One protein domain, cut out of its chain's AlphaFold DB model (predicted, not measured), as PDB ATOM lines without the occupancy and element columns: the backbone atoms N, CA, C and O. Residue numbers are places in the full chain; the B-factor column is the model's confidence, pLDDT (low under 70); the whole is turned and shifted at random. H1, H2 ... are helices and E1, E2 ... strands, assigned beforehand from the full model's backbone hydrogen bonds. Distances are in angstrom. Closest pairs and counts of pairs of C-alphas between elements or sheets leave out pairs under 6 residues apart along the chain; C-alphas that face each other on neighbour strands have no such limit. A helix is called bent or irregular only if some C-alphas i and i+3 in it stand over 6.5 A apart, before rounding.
ATOM      1  N   ASN A  12     110.952 172.723 172.827       72.69
ATOM      2  CA  ASN A  12     111.482 173.989 173.333       72.69
ATOM      3  C   ASN A  12     112.909 173.794 173.849       72.69
ATOM      4  O   ASN A  12     113.802 174.553 173.473       72.69
ATOM      5  N   LEU A  13     113.147 172.704 174.583       72.25
ATOM      6  CA  LEU A  13     114.470 172.327 175.078       72.25
ATOM      7  C   LEU A  13     115.506 172.260 173.954       72.25
ATOM      8  O   LEU A  13     116.596 172.827 174.055       72.25
ATOM      9  N   ARG A  14     115.146 171.629 172.831       73.88
ATOM     10  CA  ARG A  14     116.048 171.495 171.684       73.88
ATOM     11  C   ARG A  14     116.379 172.843 171.041       73.88
ATOM     12  O   ARG A  14     117.518 173.052 170.635       73.88
ATOM     13  N   VAL A  15     115.420 173.771 170.971       79.00
ATOM     14  CA  VAL A  15     115.659 175.121 170.433       79.00
ATOM     15  C   VAL A  15     116.617 175.913 171.314       79.00
ATOM     16  O   VAL A  15     117.562 176.495 170.787       79.00
ATOM     17  N   HIS A  16     116.411 175.909 172.632       74.81
ATOM     18  CA  HIS A  16     117.315 176.596 173.560       74.81
ATOM     19  C   HIS A  16     118.722 175.996 173.539       74.81
ATOM     20  O   HIS A  16     119.722 176.716 173.548       74.81
ATOM     21  N   THR A  17     118.800 174.670 173.441       74.19
ATOM     22  CA  THR A  17     120.065 173.946 173.330       74.19
ATOM     23  C   THR A  17     120.814 174.327 172.051       74.19
ATOM     24  O   THR A  17     122.003 174.636 172.096       74.19
ATOM     25  N   LEU A  18     120.118 174.388 170.912       78.69
ATOM     26  CA  LEU A  18     120.687 174.856 169.648       78.69
ATOM     27  C   LEU A  18     121.172 176.305 169.742       78.69
ATOM     28  O   LEU A  18     122.303 176.577 169.356       78.69
ATOM     29  N   ASP A  19     120.365 177.226 170.266       79.44
ATOM     30  CA  ASP A  19     120.776 178.626 170.432       79.44
ATOM     31  C   ASP A  19     122.029 178.763 171.319       79.44
ATOM     32  O   ASP A  19     122.940 179.548 171.043       79.44
ATOM     33  N   THR A  20     122.113 177.960 172.380       76.69
ATOM     34  CA  THR A  20     123.304 177.896 173.236       76.69
ATOM     35  C   THR A  20     124.517 177.442 172.438       76.69
ATOM     36  O   THR A  20     125.514 178.160 172.404       76.69
ATOM     37  N   LEU A  21     124.417 176.325 171.713       77.56
ATOM     38  CA  LEU A  21     125.505 175.799 170.887       77.56
ATOM     39  C   LEU A  21     125.986 176.797 169.834       77.56
ATOM     40  O   LEU A  21     127.188 177.021 169.701       77.56
ATOM     41  N   LEU A  22     125.056 177.438 169.124       80.12
ATOM     42  CA  LEU A  22     125.392 178.430 168.106       80.12
ATOM     43  C   LEU A  22     126.147 179.627 168.700       80.12
ATOM     44  O   LEU A  22     126.948 180.218 167.990       80.12
ATOM     45  N   SER A  23     125.951 179.952 169.982       79.81
ATOM     46  CA  SER A  23     126.671 181.046 170.652       79.81
ATOM     47  C   SER A  23     128.061 180.684 171.182       79.81
ATOM     48  O   SER A  23     128.835 181.586 171.495       79.81
ATOM     49  N   LEU A  24     128.402 179.393 171.283       78.50
ATOM     50  CA  LEU A  24     129.692 178.965 171.837       78.50
ATOM     51  C   LEU A  24     130.865 179.255 170.895       78.50
ATOM     52  O   LEU A  24     131.984 179.464 171.362       78.50
ATOM     53  N   GLY A  25     130.636 179.252 169.579       81.31
ATOM     54  CA  GLY A  25     131.706 179.426 168.602       81.31
ATOM     55  C   GLY A  25     131.250 179.465 167.153       81.31
ATOM     56  O   GLY A  25     130.073 179.642 166.834       81.31
ATOM     57  N   GLN A  26     132.210 179.306 166.245       86.19
ATOM     58  CA  GLN A  26     131.953 179.397 164.819       86.19
ATOM     59  C   GLN A  26     131.457 178.049 164.281       86.19
ATOM     60  O   GLN A  26     132.205 177.089 164.136       86.19
ATOM     61  N   VAL A  27     130.175 177.977 163.936       87.44
ATOM     62  CA  VAL A  27     129.590 176.816 163.246       87.44
ATOM     63  C   VAL A  27     130.210 176.625 161.861       87.44
ATOM     64  O   VAL A  27     130.195 177.531 161.025       87.44
ATOM     65  N   ARG A  28     130.713 175.420 161.602       89.81
ATOM     66  CA  ARG A  28     131.287 175.005 160.312       89.81
ATOM     67  C   ARG A  28     130.314 174.143 159.517       89.81
ATOM     68  O   ARG A  28     130.195 174.282 158.297       89.81
ATOM     69  N   ARG A  29     129.595 173.260 160.210       90.69
ATOM     70  CA  ARG A  29     128.703 172.268 159.605       90.69
ATOM     71  C   ARG A  29     127.578 171.899 160.563       90.69
ATOM     72  O   ARG A  29     127.799 171.823 161.766       90.69
ATOM     73  N   ILE A  30     126.395 171.642 160.022       89.38
ATOM     74  CA  ILE A  30     125.270 171.036 160.730       89.38
ATOM     75  C   ILE A  30     124.834 169.806 159.938       89.38
ATOM     76  O   ILE A  30     124.595 169.899 158.740       89.38
ATOM     77  N   THR A  31     124.714 168.660 160.592       89.56
ATOM     78  CA  THR A  31     124.183 167.432 160.001       89.56
ATOM     79  C   THR A  31     122.914 167.043 160.733       89.56
ATOM     80  O   THR A  31     122.895 167.008 161.959       89.56
ATOM     81  N   ILE A  32     121.846 166.772 159.994       87.38
ATOM     82  CA  ILE A  32     120.551 166.378 160.549       87.38
ATOM     83  C   ILE A  32     120.231 164.984 160.038       87.38
ATOM     84  O   ILE A  32     120.176 164.791 158.826       87.38
ATOM     85  N   GLU A  33     119.985 164.044 160.946       87.56
ATOM     86  CA  GLU A  33     119.429 162.738 160.593       87.56
ATOM     87  C   GLU A  33     117.953 162.678 160.985       87.56
ATOM     88  O   GLU A  33     117.557 163.042 162.098       87.56
ATOM     89  N   PHE A  34     117.139 162.185 160.065       84.56
ATOM     90  CA  PHE A  34     115.716 161.939 160.221       84.56
ATOM     91  C   PHE A  34     115.452 160.438 160.385       84.56
ATOM     92  O   PHE A  34     116.220 159.597 159.930       84.56
ATOM     93  N   ARG A  35     114.338 160.079 161.026       82.69
ATOM     94  CA  ARG A  35     113.925 158.675 161.199       82.69
ATOM     95  C   ARG A  35     113.506 158.005 159.887       82.69
ATOM     96  O   ARG A  35     113.651 156.796 159.759       82.69
ATOM     97  N   ASN A  36     112.993 158.788 158.942       81.69
ATOM     98  CA  ASN A  36     112.493 158.327 157.648       81.69
ATOM     99  C   ASN A  36     113.182 159.109 156.527       81.69
ATOM    100  O   ASN A  36     113.688 160.207 156.774       81.69
ATOM    101  N   ASP A  37     113.186 158.566 155.306       80.00
ATOM    102  CA  ASP A  37     113.661 159.300 154.127       80.00
ATOM    103  C   ASP A  37     112.772 160.529 153.917       80.00
ATOM    104  O   ASP A  37     111.612 160.428 153.516       80.00
ATOM    105  N   TYR A  38     113.318 161.686 154.277       68.00
ATOM    106  CA  TYR A  38     112.653 162.982 154.186       68.00
ATOM    107  C   TYR A  38     113.244 163.828 153.054       68.00
ATOM    108  O   TYR A  38     112.756 164.911 152.741       68.00
ATOM    109  N   CYS A  39     114.337 163.356 152.456       68.31
ATOM    110  CA  CYS A  39     115.171 164.144 151.565       68.31
ATOM    111  C   CYS A  39     114.812 163.960 150.093       68.31
ATOM    112  O   CYS A  39     115.280 164.751 149.277       68.31
ATOM    113  N   GLY A  40     113.992 162.954 149.763       59.16
ATOM    114  CA  GLY A  40     113.276 162.852 148.493       59.16
ATOM    115  C   GLY A  40     114.156 163.110 147.267       59.16
ATOM    116  O   GLY A  40     114.120 164.190 146.690       59.16
ATOM    117  N   HIS A  41     114.939 162.108 146.866       51.69
ATOM    118  CA  HIS A  41     115.615 161.935 145.564       51.69
ATOM    119  C   HIS A  41     116.546 163.039 145.008       51.69
ATOM    120  O   HIS A  41     117.305 162.748 144.078       51.69
ATOM    121  N   SER A  42     116.584 164.263 145.538       55.97
ATOM    122  CA  SER A  42     117.510 165.290 145.048       55.97
ATOM    123  C   SER A  42     118.874 165.165 145.719       55.97
ATOM    124  O   SER A  42     119.131 165.725 146.779       55.97
ATOM    125  N   THR A  43     119.791 164.469 145.049       62.94
ATOM    126  CA  THR A  43     121.202 164.358 145.464       62.94
ATOM    127  C   THR A  43     122.026 165.612 145.158       62.94
ATOM    128  O   THR A  43     123.185 165.722 145.583       62.94
ATOM    129  N   LYS A  44     121.455 166.559 144.400       74.88
ATOM    130  CA  LYS A  44     122.129 167.800 144.026       74.88
ATOM    131  C   LYS A  44     122.153 168.748 145.227       74.88
ATOM    132  O   LYS A  44     121.109 168.991 145.827       74.88
ATOM    133  N   PRO A  45     123.328 169.291 145.579       78.00
ATOM    134  CA  PRO A  45     123.424 170.254 146.658       78.00
ATOM    135  C   PRO A  45     122.729 171.565 146.271       78.00
ATOM    136  O   PRO A  45     122.960 172.089 145.182       78.00
ATOM    137  N   SER A  46     121.941 172.102 147.192       80.31
ATOM    138  CA  SER A  46     121.303 173.417 147.119       80.31
ATOM    139  C   SER A  46     122.152 174.468 147.834       80.31
ATOM    140  O   SER A  46     122.951 174.141 148.715       80.31
ATOM    141  N   GLN A  47     121.973 175.741 147.482       81.81
ATOM    142  CA  GLN A  47     122.688 176.859 148.100       81.81
ATOM    143  C   GLN A  47     121.704 177.938 148.555       81.81
ATOM    144  O   GLN A  47     120.768 178.273 147.833       81.81
ATOM    145  N   ILE A  48     121.901 178.451 149.770       73.38
ATOM    146  CA  ILE A  48     121.070 179.494 150.382       73.38
ATOM    147  C   ILE A  48     121.897 180.771 150.470       73.38
ATOM    148  O   ILE A  48     123.024 180.754 150.975       73.38
ATOM    149  N   TYR A  49     121.315 181.876 150.009       72.75
ATOM    150  CA  TYR A  49     121.952 183.187 149.938       72.75
ATOM    151  C   TYR A  49     121.275 184.188 150.877       72.75
ATOM    152  O   TYR A  49     120.080 184.098 151.151       72.75
ATOM    153  N   TRP A  50     122.038 185.182 151.329       66.94
ATOM    154  CA  TRP A  50     121.539 186.368 152.016       66.94
ATOM    155  C   TRP A  50     122.180 187.607 151.407       66.94
ATOM    156  O   TRP A  50     123.387 187.801 151.559       66.94
ATOM    157  N   ARG A  51     121.371 188.465 150.769       73.75
ATOM    158  CA  ARG A  51     121.858 189.639 150.020       73.75
ATOM    159  C   ARG A  51     122.996 189.247 149.066       73.75
ATOM    160  O   ARG A  51     124.101 189.762 149.181       73.75
ATOM    161  N   ASP A  52     122.741 188.229 148.243       74.00
ATOM    162  CA  ASP A  52     123.663 187.683 147.230       74.00
ATOM    163  C   ASP A  52     124.940 187.014 147.759       74.00
ATOM    164  O   ASP A  52     125.721 186.447 146.997       74.00
ATOM    165  N   ILE A  53     125.131 186.979 149.078       70.19
ATOM    166  CA  ILE A  53     126.238 186.265 149.705       70.19
ATOM    167  C   ILE A  53     125.773 184.845 150.025       70.19
ATOM    168  O   ILE A  53     124.788 184.684 150.751       70.19
ATOM    169  N   PRO A  54     126.463 183.804 149.541       71.88
ATOM    170  CA  PRO A  54     126.126 182.442 149.907       71.88
ATOM    171  C   PRO A  54     126.418 182.199 151.390       71.88
ATOM    172  O   PRO A  54     127.530 182.426 151.869       71.88
ATOM    173  N   ILE A  55     125.406 181.743 152.126       75.88
ATOM    174  CA  ILE A  55     125.497 181.505 153.571       75.88
ATOM    175  C   ILE A  55     125.609 180.015 153.863       75.88
ATOM    176  O   ILE A  55     126.427 179.629 154.694       75.88
ATOM    177  N   LEU A  56     124.834 179.176 153.165       80.31
ATOM    178  CA  LEU A  56     124.784 177.733 153.396       80.31
ATOM    179  C   LEU A  56     124.808 176.950 152.090       80.31
ATOM    180  O   LEU A  56     124.169 177.335 151.112       80.31
ATOM    181  N   ARG A  57     125.436 175.777 152.127       84.69
ATOM    182  CA  ARG A  57     125.256 174.725 151.126       84.69
ATOM    183  C   ARG A  57     124.602 173.522 151.788       84.69
ATOM    184  O   ARG A  57     125.144 173.000 152.754       84.69
ATOM    185  N   VAL A  58     123.470 173.079 151.259       85.00
ATOM    186  CA  VAL A  58     122.679 171.966 151.794       85.00
ATOM    187  C   VAL A  58     122.758 170.796 150.827       85.00
ATOM    188  O   VAL A  58     122.491 170.960 149.640       85.00
ATOM    189  N   LYS A  59     123.109 169.611 151.309       86.56
ATOM    190  CA  LYS A  59     123.059 168.369 150.541       86.56
ATOM    191  C   LYS A  59     122.295 167.340 151.352       86.56
ATOM    192  O   LYS A  59     122.744 166.963 152.426       86.56
ATOM    193  N   CYS A  60     121.182 166.870 150.818       84.88
ATOM    194  CA  CYS A  60     120.355 165.881 151.482       84.88
ATOM    195  C   CYS A  60     120.383 164.557 150.704       84.88
ATOM    196  O   CYS A  60     120.397 164.553 149.473       84.88
ATOM    197  N   LEU A  61     120.464 163.434 151.415       84.81
ATOM    198  CA  LEU A  61     120.520 162.090 150.851       84.81
ATOM    199  C   LEU A  61     119.837 161.103 151.804       84.81
ATOM    200  O   LEU A  61     120.338 160.839 152.895       84.81
ATOM    201  N   GLY A  62     118.718 160.528 151.362       85.19
ATOM    202  CA  GLY A  62     117.947 159.569 152.152       85.19
ATOM    203  C   GLY A  62     117.460 160.178 153.466       85.19
ATOM    204  O   GLY A  62     116.617 161.068 153.490       85.19
ATOM    205  N   THR A  63     118.003 159.705 154.581       86.50
ATOM    206  CA  THR A  63     117.642 160.161 155.928       86.50
ATOM    207  C   THR A  63     118.518 161.299 156.449       86.50
ATOM    208  O   THR A  63     118.293 161.748 157.567       86.50
ATOM    209  N   GLU A  64     119.518 161.769 155.699       87.25
ATOM    210  CA  GLU A  64     120.515 162.726 156.193       87.25
ATOM    211  C   GLU A  64     120.538 164.020 155.370       87.25
ATOM    212  O   GLU A  64     120.527 163.989 154.140       87.25
ATOM    213  N   CYS A  65     120.651 165.165 156.044       85.62
ATOM    214  CA  CYS A  65     120.994 166.449 155.437       85.62
ATOM    215  C   CYS A  65     122.309 166.993 156.004       85.62
ATOM    216  O   CYS A  65     122.407 167.275 157.197       85.62
ATOM    217  N   ASP A  66     123.290 167.214 155.128       89.25
ATOM    218  CA  ASP A  66     124.540 167.920 155.399       89.25
ATOM    219  C   ASP A  66     124.423 169.407 155.030       89.25
ATOM    220  O   ASP A  66     124.213 169.759 153.867       89.25
ATOM    221  N   ILE A  67     124.583 170.295 156.009       89.50
ATOM    222  CA  ILE A  67     124.493 171.749 155.869       89.50
ATOM    223  C   ILE A  67     125.864 172.351 156.181       89.50
ATOM    224  O   ILE A  67     126.279 172.441 157.334       89.50
ATOM    225  N   ARG A  68     126.576 172.811 155.155       89.88
ATOM    226  CA  ARG A  68     127.882 173.468 155.300       89.88
ATOM    227  C   ARG A  68     127.711 174.973 155.399       89.88
ATOM    228  O   ARG A  68     127.098 175.579 154.518       89.88
ATOM    229  N   ILE A  69     128.289 175.568 156.438       87.88
ATOM    230  CA  ILE A  69     128.252 177.011 156.663       87.88
ATOM    231  C   ILE A  69     129.366 177.663 155.841       87.88
ATOM    232  O   ILE A  69     130.545 177.398 156.060       87.88
ATOM    233  N   GLN A  70     128.997 178.504 154.879       83.44
ATOM    234  CA  GLN A  70     129.944 179.246 154.037       83.44
ATOM    235  C   GLN A  70     130.232 180.638 154.601       83.44
ATOM    236  O   GLN A  70     131.339 181.146 154.453       83.44
ATOM    237  N   ASN A  71     129.255 181.237 155.285       78.94
ATOM    238  CA  ASN A  71     129.421 182.494 156.001       78.94
ATOM    239  C   ASN A  71     128.721 182.405 157.361       78.94
ATOM    240  O   ASN A  71     127.569 181.974 157.449       78.94
ATOM    241  N   ASN A  72     129.421 182.784 158.428       69.44
ATOM    242  CA  ASN A  72     128.944 182.577 159.787       69.44
ATOM    243  C   ASN A  72     128.062 183.736 160.274       69.44
ATOM    244  O   ASN A  72     128.486 184.594 161.043       69.44
ATOM    245  N   LYS A  73     126.810 183.752 159.809       77.25
ATOM    246  CA  LYS A  73     125.746 184.604 160.355       77.25
ATOM    247  C   LYS A  73     124.887 183.790 161.321       77.25
ATOM    248  O   LYS A  73     123.858 183.251 160.916       77.25
ATOM    249  N   GLN A  74     125.326 183.672 162.577       76.62
ATOM    250  CA  GLN A  74     124.699 182.804 163.590       76.62
ATOM    251  C   GLN A  74     123.187 183.030 163.734       76.62
ATOM    252  O   GLN A  74     122.433 182.063 163.783       76.62
ATOM    253  N   GLU A  75     122.729 184.284 163.698       71.19
ATOM    254  CA  GLU A  75     121.301 184.636 163.752       71.19
ATOM    255  C   GLU A  75     120.486 184.026 162.594       71.19
ATOM    256  O   GLU A  75     119.379 183.523 162.794       71.19
ATOM    257  N   VAL A  76     121.054 184.004 161.383       72.62
ATOM    258  CA  VAL A  76     120.413 183.453 160.181       72.62
ATOM    259  C   VAL A  76     120.409 181.931 160.255       72.62
ATOM    260  O   VAL A  76     119.396 181.300 159.957       72.62
ATOM    261  N   ILE A  77     121.519 181.335 160.700       76.69
ATOM    262  CA  ILE A  77     121.629 179.888 160.917       76.69
ATOM    263  C   ILE A  77     120.577 179.437 161.936       76.69
ATOM    264  O   ILE A  77     119.829 178.497 161.667       76.69
ATOM    265  N   PHE A  78     120.453 180.142 163.063       82.56
ATOM    266  CA  PHE A  78     119.431 179.866 164.067       82.56
ATOM    267  C   PHE A  78     118.021 179.981 163.484       82.56
ATOM    268  O   PHE A  78     117.213 179.063 163.630       82.56
ATOM    269  N   PHE A  79     117.730 181.074 162.772       75.94
ATOM    270  CA  PHE A  79     116.426 181.292 162.150       75.94
ATOM    271  C   PHE A  79     116.026 180.154 161.198       75.94
ATOM    272  O   PHE A  79     114.872 179.726 161.219       75.94
ATOM    273  N   LEU A  80     116.967 179.646 160.400       74.62
ATOM    274  CA  LEU A  80     116.727 178.545 159.464       74.62
ATOM    275  C   LEU A  80     116.509 177.206 160.183       74.62
ATOM    276  O   LEU A  80     115.701 176.388 159.748       74.62
ATOM    277  N   MET A  81     117.193 176.992 161.305       80.88
ATOM    278  CA  MET A  81     117.211 175.708 162.006       80.88
ATOM    279  C   MET A  81     116.122 175.559 163.075       80.88
ATOM    280  O   MET A  81     115.700 174.435 163.350       80.88
ATOM    281  N   LYS A  82     115.621 176.663 163.651       81.38
ATOM    282  CA  LYS A  82     114.695 176.659 164.805       81.38
ATOM    283  C   LYS A  82     113.396 175.879 164.589       81.38
ATOM    284  O   LYS A  82     112.788 175.436 165.556       81.38
ATOM    285  N   ASN A  83     112.953 175.734 163.341       76.81
ATOM    286  CA  ASN A  83     111.751 174.969 163.005       76.81
ATOM    287  C   ASN A  83     112.085 173.509 162.696       76.81
ATOM    288  O   ASN A  83     111.360 172.617 163.117       76.81
ATOM    289  N   VAL A  84     113.210 173.260 162.018       80.88
ATOM    290  CA  VAL A  84     113.658 171.904 161.674       80.88
ATOM    291  C   VAL A  84     113.923 171.091 162.938       80.88
ATOM    292  O   VAL A  84     113.503 169.946 163.046       80.88
ATOM    293  N   ILE A  85     114.541 171.704 163.947       78.06
ATOM    294  CA  ILE A  85     114.839 171.049 165.224       78.06
ATOM    295  C   ILE A  85     113.595 170.662 166.042       78.06
ATOM    296  O   ILE A  85     113.673 169.781 166.894       78.06
ATOM    297  N   LYS A  86     112.442 171.283 165.765       79.62
ATOM    298  CA  LYS A  86     111.156 170.954 166.395       79.62
ATOM    299  C   LYS A  86     110.425 169.804 165.704       79.62
ATOM    300  O   LYS A  86     109.331 169.447 166.128       79.62
ATOM    301  N   LEU A  87     110.977 169.239 164.635       80.38
ATOM    302  CA  LEU A  87     110.326 168.142 163.933       80.38
ATOM    303  C   LEU A  87     110.484 166.840 164.746       80.38
ATOM    304  O   LEU A  87     111.617 166.456 165.067       80.38
ATOM    305  N   PRO A  88     109.384 166.127 165.056       76.62
ATOM    306  CA  PRO A  88     109.403 164.947 165.932       76.62
ATOM    307  C   PRO A  88     110.150 163.751 165.321       76.62
ATOM    308  O   PRO A  88     110.600 162.847 166.019       76.62
ATOM    309  N   PHE A  89     110.330 163.752 164.000       83.12
ATOM    310  CA  PHE A  89     111.058 162.721 163.264       83.12
ATOM    311  C   PHE A  89     112.549 163.033 163.084       83.12
ATOM    312  O   PHE A  89     113.251 162.235 162.466       83.12
ATOM    313  N   VAL A  90     113.065 164.150 163.611       82.19
ATOM    314  CA  VAL A  90     114.519 164.356 163.676       82.19
ATOM    315  C   VAL A  90     115.093 163.427 164.733       82.19
ATOM    316  O   VAL A  90     114.763 163.534 165.914       82.19
ATOM    317  N   ARG A  91     115.976 162.533 164.298       83.00
ATOM    318  CA  ARG A  91     116.655 161.561 165.147       83.00
ATOM    319  C   ARG A  91     117.827 162.195 165.887       83.00
ATOM    320  O   ARG A  91     117.929 162.028 167.100       83.00
ATOM    321  N   PHE A  92     118.675 162.939 165.182       82.75
ATOM    322  CA  PHE A  92     119.752 163.711 165.795       82.75
ATOM    323  C   PHE A  92     120.178 164.908 164.946       82.75
ATOM    324  O   PHE A  92     119.913 164.977 163.746       82.75
ATOM    325  N   ILE A  93     120.855 165.854 165.593       84.75
ATOM    326  CA  ILE A  93     121.495 167.017 164.983       84.75
ATOM    327  C   ILE A  93     122.938 167.053 165.464       84.75
ATOM    328  O   ILE A  93     123.178 167.206 166.654       84.75
ATOM    329  N   SER A  94     123.891 166.934 164.552       87.00
ATOM    330  CA  SER A  94     125.307 167.155 164.824       87.00
ATOM    331  C   SER A  94     125.701 168.560 164.386       87.00
ATOM    332  O   SER A  94     125.380 168.971 163.274       87.00
ATOM    333  N   ILE A  95     126.384 169.309 165.243       87.50
ATOM    334  CA  ILE A  95     126.872 170.661 164.975       87.50
ATOM    335  C   ILE A  95     128.382 170.648 165.157       87.50
ATOM    336  O   ILE A  95     128.880 170.470 166.264       87.50
ATOM    337  N   LEU A  96     129.108 170.854 164.066       88.69
ATOM    338  CA  LEU A  96     130.547 171.047 164.099       88.69
ATOM    339  C   LEU A  96     130.843 172.510 164.424       88.69
ATOM    340  O   LEU A  96     130.564 173.403 163.614       88.69
ATOM    341  N   LEU A  97     131.398 172.736 165.607       86.31
ATOM    342  CA  LEU A  97     131.785 174.042 166.120       86.31
ATOM    343  C   LEU A  97     133.302 174.154 166.162       86.31
ATOM    344  O   LEU A  97     133.983 173.303 166.730       86.31
ATOM    345  N   GLU A  98     133.811 175.244 165.605       86.56
ATOM    346  CA  GLU A  98     135.169 175.711 165.835       86.56
ATOM    347  C   GLU A  98     135.158 176.615 167.077       86.56
ATOM    348  O   GLU A  98     134.466 177.640 167.125       86.56
ATOM    349  N   LEU A  99     135.881 176.194 168.114       80.94
ATOM    350  CA  LEU A  99     135.932 176.850 169.416       80.94
ATOM    351  C   LEU A  99     137.328 177.406 169.686       80.94
ATOM    352  O   LEU A  99     138.335 176.702 169.588       80.94
ATOM    353  N   ARG A 100     137.361 178.672 170.115       75.00
ATOM    354  CA  ARG A 100     138.541 179.312 170.698       75.00
ATOM    355  C   ARG A 100     138.303 179.528 172.183       75.00
ATOM    356  O   ARG A 100     137.638 180.486 172.574       75.00
ATOM    357  N   LEU A 101     138.827 178.638 173.021       73.31
ATOM    358  CA  LEU A 101     138.727 178.844 174.463       73.31
ATOM    359  C   LEU A 101     139.689 179.958 174.909       73.31
ATOM    360  O   LEU A 101     140.791 180.049 174.370       73.31
ATOM    361  N   PRO A 102     139.340 180.765 175.930       69.00
ATOM    362  CA  PRO A 102     140.176 181.881 176.393       69.00
ATOM    363  C   PRO A 102     141.606 181.507 176.816       69.00
ATOM    364  O   PRO A 102     142.461 182.377 176.907       69.00
ATOM    365  N   SER A 103     141.862 180.227 177.103       71.12
ATOM    366  CA  SER A 103     143.167 179.708 177.542       71.12
ATOM    367  C   SER A 103     143.853 178.820 176.502       71.12
ATOM    368  O   SER A 103     144.837 178.157 176.821       71.12
ATOM    369  N   TRP A 104     143.322 178.768 175.277       75.44
ATOM    370  CA  TRP A 104     143.856 177.956 174.191       75.44
ATOM    371  C   TRP A 104     144.440 178.838 173.097       75.44
ATOM    372  O   TRP A 104     143.788 179.746 172.582       75.44
ATOM    373  N   GLU A 105     145.680 178.540 172.725       73.62
ATOM    374  CA  GLU A 105     146.341 179.174 171.582       73.62
ATOM    375  C   GLU A 105     145.798 178.627 170.254       73.62
ATOM    376  O   GLU A 105     145.757 179.342 169.253       73.62
ATOM    377  N   THR A 106     145.331 177.376 170.260       75.62
ATOM    378  CA  THR A 106     144.845 176.654 169.081       75.62
ATOM    379  C   THR A 106     143.318 176.655 169.009       75.62
ATOM    380  O   THR A 106     142.628 176.553 170.024       75.62
ATOM    381  N   LEU A 107     142.793 176.753 167.787       78.19
ATOM    382  CA  LEU A 107     141.385 176.505 167.484       78.19
ATOM    383  C   LEU A 107     141.132 175.002 167.455       78.19
ATOM    384  O   LEU A 107     141.887 174.257 166.831       78.19
ATOM    385  N   TYR A 108     140.056 174.569 168.097       79.06
ATOM    386  CA  TYR A 108     139.663 173.169 168.089       79.06
ATOM    387  C   TYR A 108     138.267 173.013 167.517       79.06
ATOM    388  O   TYR A 108     137.368 173.806 167.794       79.06
ATOM    389  N   GLU A 109     138.100 171.954 166.742       82.12
ATOM    390  CA  GLU A 109     136.815 171.555 166.204       82.12
ATOM    391  C   GLU A 109     136.193 170.463 167.083       82.12
ATOM    392  O   GLU A 109     136.825 169.463 167.440       82.12
ATOM    393  N   PHE A 110     134.926 170.664 167.429       81.62
ATOM    394  CA  PHE A 110     134.132 169.716 168.198       81.62
ATOM    395  C   PHE A 110     132.800 169.480 167.514       81.62
ATOM    396  O   PHE A 110     132.124 170.421 167.097       81.62
ATOM    397  N   ALA A 111     132.405 168.217 167.439       81.50
ATOM    398  CA  ALA A 111     131.065 167.830 167.050       81.50
ATOM    399  C   ALA A 111     130.183 167.757 168.300       81.50
ATOM    400  O   ALA A 111     130.448 166.980 169.216       81.50
ATOM    401  N   PHE A 112     129.123 168.557 168.320       81.94
ATOM    402  CA  PHE A 112     128.078 168.525 169.333       81.94
ATOM    403  C   PHE A 112     126.860 167.812 168.756       81.94
ATOM    404  O   PHE A 112     126.247 168.308 167.814       81.94
ATOM    405  N   VAL A 113     126.506 166.651 169.294       80.56
ATOM    406  CA  VAL A 113     125.415 165.811 168.793       80.56
ATOM    407  C   VAL A 113     124.237 165.881 169.747       80.56
ATOM    408  O   VAL A 113     124.333 165.413 170.869       80.56
ATOM    409  N   LEU A 114     123.120 166.438 169.295       78.12
ATOM    410  CA  LEU A 114     121.853 166.499 170.011       78.12
ATOM    411  C   LEU A 114     120.916 165.395 169.514       78.12
ATOM    412  O   LEU A 114     120.545 165.396 168.340       78.12
ATOM    413  N   ASN A 115     120.501 164.474 170.378       73.69
ATOM    414  CA  ASN A 115     119.555 163.416 170.024       73.69
ATOM    415  C   ASN A 115     118.083 163.878 170.131       73.69
ATOM    416  O   ASN A 115     117.778 165.016 170.500       73.69
ATOM    417  N   SER A 116     117.147 162.983 169.806       69.12
ATOM    418  CA  SER A 116     115.705 163.260 169.866       69.12
ATOM    419  C   SER A 116     115.155 163.501 171.277       69.12
ATOM    420  O   SER A 116     114.084 164.088 171.398       69.12
ATOM    421  N   GLU A 117     115.872 163.069 172.317       67.31
ATOM    422  CA  GLU A 117     115.526 163.268 173.735       67.31
ATOM    423  C   GLU A 117     116.041 164.609 174.279       67.31
ATOM    424  O   GLU A 117     115.804 164.943 175.433       67.31
ATOM    425  N   GLY A 118     116.776 165.383 173.470       62.75
ATOM    426  CA  GLY A 118     117.439 166.600 173.935       62.75
ATOM    427  C   GLY A 118     118.786 166.350 174.615       62.75
ATOM    428  O   GLY A 118     119.390 167.301 175.103       62.75
ATOM    429  N   LYS A 119     119.301 165.110 174.594       67.81
ATOM    430  CA  LYS A 119     120.637 164.798 175.107       67.81
ATOM    431  C   LYS A 119     121.716 165.218 174.118       67.81
ATOM    432  O   LYS A 119     121.631 164.892 172.933       67.81
ATOM    433  N   MET A 120     122.718 165.932 174.604       70.75
ATOM    434  CA  MET A 120     123.862 166.427 173.872       70.75
ATOM    435  C   MET A 120     125.086 165.555 174.139       70.75
ATOM    436  O   MET A 120     125.305 165.072 175.237       70.75
ATOM    437  N   PHE A 121     125.925 165.393 173.131       73.06
ATOM    438  CA  PHE A 121     127.186 164.687 173.245       73.06
ATOM    439  C   PHE A 121     128.282 165.498 172.582       73.06
ATOM    440  O   PHE A 121     128.082 166.020 171.488       73.06
ATOM    441  N   ILE A 122     129.448 165.585 173.214       72.94
ATOM    442  CA  ILE A 122     130.590 166.324 172.677       72.94
ATOM    443  C   ILE A 122     131.632 165.316 172.219       72.94
ATOM    444  O   ILE A 122     132.116 164.510 173.009       72.94
ATOM    445  N   THR A 123     131.982 165.363 170.939       70.00
ATOM    446  CA  THR A 123     133.024 164.519 170.357       70.00
ATOM    447  C   THR A 123     134.116 165.407 169.768       70.00
ATOM    448  O   THR A 123     133.822 166.229 168.896       70.00
ATOM    449  N   PRO A 124     135.375 165.279 170.217       68.50
ATOM    450  CA  PRO A 124     136.486 165.954 169.560       68.50
ATOM    451  C   PRO A 124     136.651 165.408 168.139       68.50
ATOM    452  O   PRO A 124     136.593 164.196 167.933       68.50
ATOM    453  N   THR A 125     136.860 166.280 167.151       71.81
ATOM    454  CA  THR A 125     137.113 165.826 165.771       71.81
ATOM    455  C   THR A 125     138.595 165.586 165.496       71.81
ATOM    456  O   THR A 125     138.937 164.902 164.533       71.81
ATOM    457  N   SER A 126     139.480 166.102 166.357       65.94
ATOM    458  CA  SER A 126     140.918 165.861 166.292       65.94
ATOM    459  C   SER A 126     141.360 164.825 167.326       65.94
ATOM    460  O   SER A 126     140.954 164.840 168.488       65.94
ATOM    461  N   HIS A 127     142.242 163.920 166.904       60.47
ATOM    462  CA  HIS A 127     142.754 162.838 167.750       60.47
ATOM    463  C   HIS A 127     143.726 163.298 168.856       60.47
ATOM    464  O   HIS A 127     144.114 162.486 169.687       60.47
ATOM    465  N   ASN A 128     144.100 164.583 168.900       63.31
ATOM    466  CA  ASN A 128     145.187 165.090 169.749       63.31
ATOM    467  C   ASN A 128     144.722 165.931 170.952       63.31
ATOM    468  O   ASN A 128     145.537 166.629 171.552       63.31
ATOM    469  N   ILE A 129     143.438 165.904 171.318       70.94
ATOM    470  CA  ILE A 129     142.979 166.650 172.498       70.94
ATOM    471  C   ILE A 129     143.372 165.905 173.773       70.94
ATOM    472  O   ILE A 129     143.010 164.749 173.985       70.94
ATOM    473  N   SER A 130     144.092 166.600 174.652       74.88
ATOM    474  CA  SER A 130     144.482 166.068 175.954       74.88
ATOM    475  C   SER A 130     143.274 165.919 176.893       74.88
ATOM    476  O   SER A 130     142.303 166.673 176.821       74.88
ATOM    477  N   ALA A 131     143.344 164.994 177.856       75.50
ATOM    478  CA  ALA A 131     142.306 164.852 178.887       75.50
ATOM    479  C   ALA A 131     142.100 166.143 179.709       75.50
ATOM    480  O   ALA A 131     140.991 166.447 180.151       75.50
ATOM    481  N   VAL A 132     143.165 166.934 179.887       78.75
ATOM    482  CA  VAL A 132     143.111 168.238 180.563       78.75
ATOM    483  C   VAL A 132     142.293 169.237 179.748       78.75
ATOM    484  O   VAL A 132     141.486 169.980 180.308       78.75
ATOM    485  N   ASP A 133     142.472 169.243 178.432       75.12
ATOM    486  CA  ASP A 133     141.754 170.127 177.523       75.12
ATOM    487  C   ASP A 133     140.282 169.725 177.382       75.12
ATOM    488  O   ASP A 133     139.410 170.590 177.468       75.12
ATOM    489  N   LEU A 134     139.969 168.427 177.332       74.81
ATOM    490  CA  LEU A 134     138.580 167.962 177.442       74.81
ATOM    491  C   LEU A 134     137.917 168.471 178.728       74.81
ATOM    492  O   LEU A 134     136.822 169.025 178.678       74.81
ATOM    493  N   LYS A 135     138.600 168.385 179.876       75.88
ATOM    494  CA  LYS A 135     138.058 168.880 181.151       75.88
ATOM    495  C   LYS A 135     137.819 170.395 181.143       75.88
ATOM    496  O   LYS A 135     136.817 170.864 181.687       75.88
ATOM    497  N   LYS A 136     138.723 171.174 180.536       77.12
ATOM    498  CA  LYS A 136     138.555 172.631 180.370       77.12
ATOM    499  C   LYS A 136     137.369 172.960 179.468       77.12
ATOM    500  O   LYS A 136     136.599 173.857 179.807       77.12
ATOM    501  N   LEU A 137     137.217 172.232 178.364       77.50
ATOM    502  CA  LEU A 137     136.092 172.374 177.449       77.50
ATOM    503  C   LEU A 137     134.773 172.098 178.164       77.50
ATOM    504  O   LEU A 137     133.897 172.954 178.128       77.50
ATOM    505  N   THR A 138     134.651 170.958 178.846       73.94
ATOM    506  CA  THR A 138     133.441 170.610 179.600       73.94
ATOM    507  C   THR A 138     133.095 171.725 180.580       73.94
ATOM    508  O   THR A 138     132.003 172.273 180.513       73.94
ATOM    509  N   LYS A 139     134.058 172.174 181.400       77.69
ATOM    510  CA  LYS A 139     133.839 173.281 182.344       77.69
ATOM    511  C   LYS A 139     133.380 174.570 181.651       77.69
ATOM    512  O   LYS A 139     132.514 175.269 182.174       77.69
ATOM    513  N   TYR A 140     133.968 174.907 180.503       78.44
ATOM    514  CA  TYR A 140     133.591 176.092 179.738       78.44
ATOM    515  C   TYR A 140     132.167 175.983 179.185       78.44
ATOM    516  O   TYR A 140     131.378 176.903 179.381       78.44
ATOM    517  N   VAL A 141     131.827 174.867 178.535       73.12
ATOM    518  CA  VAL A 141     130.500 174.631 177.951       73.12
ATOM    519  C   VAL A 141     129.429 174.642 179.037       73.12
ATOM    520  O   VAL A 141     128.439 175.349 178.883       73.12
ATOM    521  N   THR A 142     129.660 173.958 180.161       72.69
ATOM    522  CA  THR A 142     128.764 173.980 181.325       72.69
ATOM    523  C   THR A 142     128.558 175.408 181.830       72.69
ATOM    524  O   THR A 142     127.424 175.835 181.992       72.69
ATOM    525  N   ALA A 143     129.625 176.197 182.004       74.56
ATOM    526  CA  ALA A 143     129.501 177.577 182.476       74.56
ATOM    527  C   ALA A 143     128.754 178.494 181.490       74.56
ATOM    528  O   ALA A 143     128.000 179.368 181.915       74.56
ATOM    529  N   GLN A 144     128.965 178.326 180.180       73.81
ATOM    530  CA  GLN A 144     128.243 179.087 179.154       73.81
ATOM    531  C   GLN A 144     126.769 178.692 179.087       73.81
ATOM    532  O   GLN A 144     125.910 179.566 178.982       73.81
ATOM    533  N   ALA A 145     126.480 177.394 179.200       66.56
ATOM    534  CA  ALA A 145     125.125 176.891 179.333       66.56
ATOM    535  C   ALA A 145     124.464 177.519 180.566       66.56
ATOM    536  O   ALA A 145     123.486 178.241 180.407       66.56
ATOM    537  N   SER A 146     125.032 177.368 181.766       65.44
ATOM    538  CA  SER A 146     124.460 177.928 182.999       65.44
ATOM    539  C   SER A 146     124.161 179.427 182.892       65.44
ATOM    540  O   SER A 146     123.063 179.839 183.233       65.44
ATOM    541  N   LYS A 147     125.065 180.239 182.325       68.81
ATOM    542  CA  LYS A 147     124.825 181.682 182.116       68.81
ATOM    543  C   LYS A 147     123.647 181.987 181.194       68.81
ATOM    544  O   LYS A 147     122.945 182.973 181.401       68.81
ATOM    545  N   LYS A 148     123.447 181.189 180.141       62.56
ATOM    546  CA  LYS A 148     122.279 181.333 179.260       62.56
ATOM    547  C   LYS A 148     121.001 180.806 179.918       62.56
ATOM    548  O   LYS A 148     119.937 181.371 179.677       62.56
ATOM    549  N   PHE A 149     121.112 179.770 180.750       57.50
ATOM    550  CA  PHE A 149     119.992 179.100 181.415       57.50
ATOM    551  C   PHE A 149     119.605 179.699 182.775       57.50
ATOM    552  O   PHE A 149     118.534 179.378 183.268       57.50
ATOM    553  N   GLU A 150     120.370 180.642 183.337       50.66
ATOM    554  CA  GLU A 150     120.085 181.379 184.590       50.66
ATOM    555  C   GLU A 150     118.713 182.095 184.632       50.66
ATOM    556  O   GLU A 150     118.346 182.664 185.660       50.66
ATOM    557  N   LYS A 151     117.924 182.062 183.551       46.53
ATOM    558  CA  LYS A 151     116.540 182.558 183.523       46.53
ATOM    559  C   LYS A 151     115.459 181.480 183.669       46.53
ATOM    560  O   LYS A 151     114.370 181.838 184.088       46.53
ATOM    561  N   GLU A 152     115.750 180.209 183.399       44.94
ATOM    562  CA  GLU A 152     114.839 179.054 183.506       44.94
ATOM    563  C   GLU A 152     115.718 177.786 183.572       44.94
ATOM    564  O   GLU A 152     116.072 177.229 182.533       44.94
ATOM    565  N   ILE A 153     116.165 177.361 184.762       46.16
ATOM    566  CA  ILE A 153     116.989 176.144 184.879       46.16
ATOM    567  C   ILE A 153     116.085 174.921 185.039       46.16
ATOM    568  O   ILE A 153     115.329 174.822 186.003       46.16
ATOM    569  N   ASP A 154     116.246 173.988 184.103       43.12
ATOM    570  CA  ASP A 154     116.001 172.560 184.278       43.12
ATOM    571  C   ASP A 154     117.376 171.903 184.526       43.12
ATOM    572  O   ASP A 154     118.259 171.960 183.662       43.12
ATOM    573  N   GLU A 155     117.608 171.389 185.738       39.34
ATOM    574  CA  GLU A 155     118.902 170.838 186.184       39.34
ATOM    575  C   GLU A 155     119.345 169.629 185.334       39.34
ATOM    576  O   GLU A 155     120.546 169.420 185.139       39.34
ATOM    577  N   ASP A 156     118.393 168.933 184.700       41.59
ATOM    578  CA  ASP A 156     118.626 167.802 183.793       41.59
ATOM    579  C   ASP A 156     119.478 168.181 182.562       41.59
ATOM    580  O   ASP A 156     120.153 167.336 181.967       41.59
ATOM    581  N   LEU A 157     119.503 169.460 182.165       42.16
ATOM    582  CA  LEU A 157     120.239 169.922 180.983       42.16
ATOM    583  C   LEU A 157     121.764 169.959 181.177       42.16
ATOM    584  O   LEU A 157     122.514 169.943 180.198       42.16
ATOM    585  N   LEU A 158     122.231 170.036 182.428       39.44
ATOM    586  CA  LEU A 158     123.657 170.088 182.771       39.44
ATOM    587  C   LEU A 158     124.269 168.684 182.869       39.44
ATOM    588  O   LEU A 158     125.401 168.500 182.416       39.44
ATOM    589  N   ASP A 159     123.507 167.696 183.346       38.94
ATOM    590  CA  ASP A 159     123.898 166.275 183.335       38.94
ATOM    591  C   ASP A 159     124.057 165.735 181.907       38.94
ATOM    592  O   ASP A 159     124.897 164.883 181.618       38.94
ATOM    593  N   ILE A 160     123.314 166.324 180.974       44.16
ATOM    594  CA  ILE A 160     123.372 166.045 179.544       44.16
ATOM    595  C   ILE A 160     124.675 166.543 178.874       44.16
ATOM    596  O   ILE A 160     125.011 166.090 177.785       44.16
ATOM    597  N   LEU A 161     125.441 167.454 179.486       36.47
ATOM    598  CA  LEU A 161     126.669 168.022 178.897       36.47
ATOM    599  C   LEU A 161     127.954 167.270 179.287       36.47
ATOM    600  O   LEU A 161     129.047 167.637 178.835       36.47
TER     601      LEU A 161
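This is residues 12 to 161 of the 175 residues of an uncharacterized protein of Heimdallarchaeota archaeon (strain B3-JM-08) (UniProt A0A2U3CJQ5). A twisted wall of seven strands has helices H1 and H2 side by side over one face and no named helix over the other, making two layers with H3, which is also on the helix-bearing face, toward the E7 edge. H3, the longest helix, packs on H1 at a steep slant, and the short H4 follows it. The 150 printed residues hold four named helices and seven named strands, in the order H1 E1 E2 E3 E4 H2 E5 E6 E7 H3 H4; the class is mixed. The sheet runs E2, E3, E4, E1, E5, E6, E7, antiparallel throughout. The whole is compact, with a radius of gyration of the C-alphas of 15.7 A and spans of 44 by 33 by 31 A.

The sheet holds E2 (residues 46 to 50), E3 (53 to 61, 24.9 A), E4 (64 to 69), E1 (26 to 34, 24.3 A), E5 (90 to 99, 25.4 A), E6 (108 to 115, 22.4 A) and E7 (120 to 124). H1 is residues 12 to 24, 18.9 A, beginning at C-alpha 12 (111.482, 173.989, 173.333). H2, residues 74 to 84, is irregular: C-alphas 80 and 83 are 7.1 A apart. H3, residues 131 to 149, is 26.6 A long, and H4, residues 156 to 159, ends at C-alpha 159 (123.898, 166.275, 183.335).

E1 and E5 are antiparallel at 167 degrees, with N 28 and O 96 within hydrogen-bond range at 2.9 A. E4 is on the other side of E1, with N 30 and O 67 at 2.8 A. E2, E3, E4 and E5, E6, E7 are meanders, each strand the antiparallel neighbour of the one before. E1 to E4 form a Greek key, in which E1 is also the neighbour of E4. E4, H2 and E5 are a split strand-helix-strand unit, E1 standing between its strands, with a right-handed crossover. H1 is on the sheet at a height of 9.5 A, over E5 and E6, along the strands. H2, on the same face, touches H1 at a shallow tilt of 24 degrees, opposite ways; their closest C-alphas, of Val 15 and Lys 82, are 5.9 A apart. H3 touches H1 with residues 141 to 148 alone, at a steep tilt of 57 degrees; the closest C-alphas, of Thr 20 and Ala 145, are 6.4 A apart. H4, not on the sheet, only just touches H3, with 3 pairs of C-alphas within 8 A, the closest being Thr 142 and Leu 158 at 6.6 A. In H1 and H3 every O i to N i+4 pair is within hydrogen-bond range, in H2 5 of 7; H4 is too short for one.

The C-alphas farthest apart, of His 41 and Ser 103, are 45.8 A apart. The printed part has no cut. The link E1 to E2, 11 residues, is long. Mean pLDDT of the printed part is 74.3; 34 residues are under 70, among them residues 38 to 43 and 145 to 161.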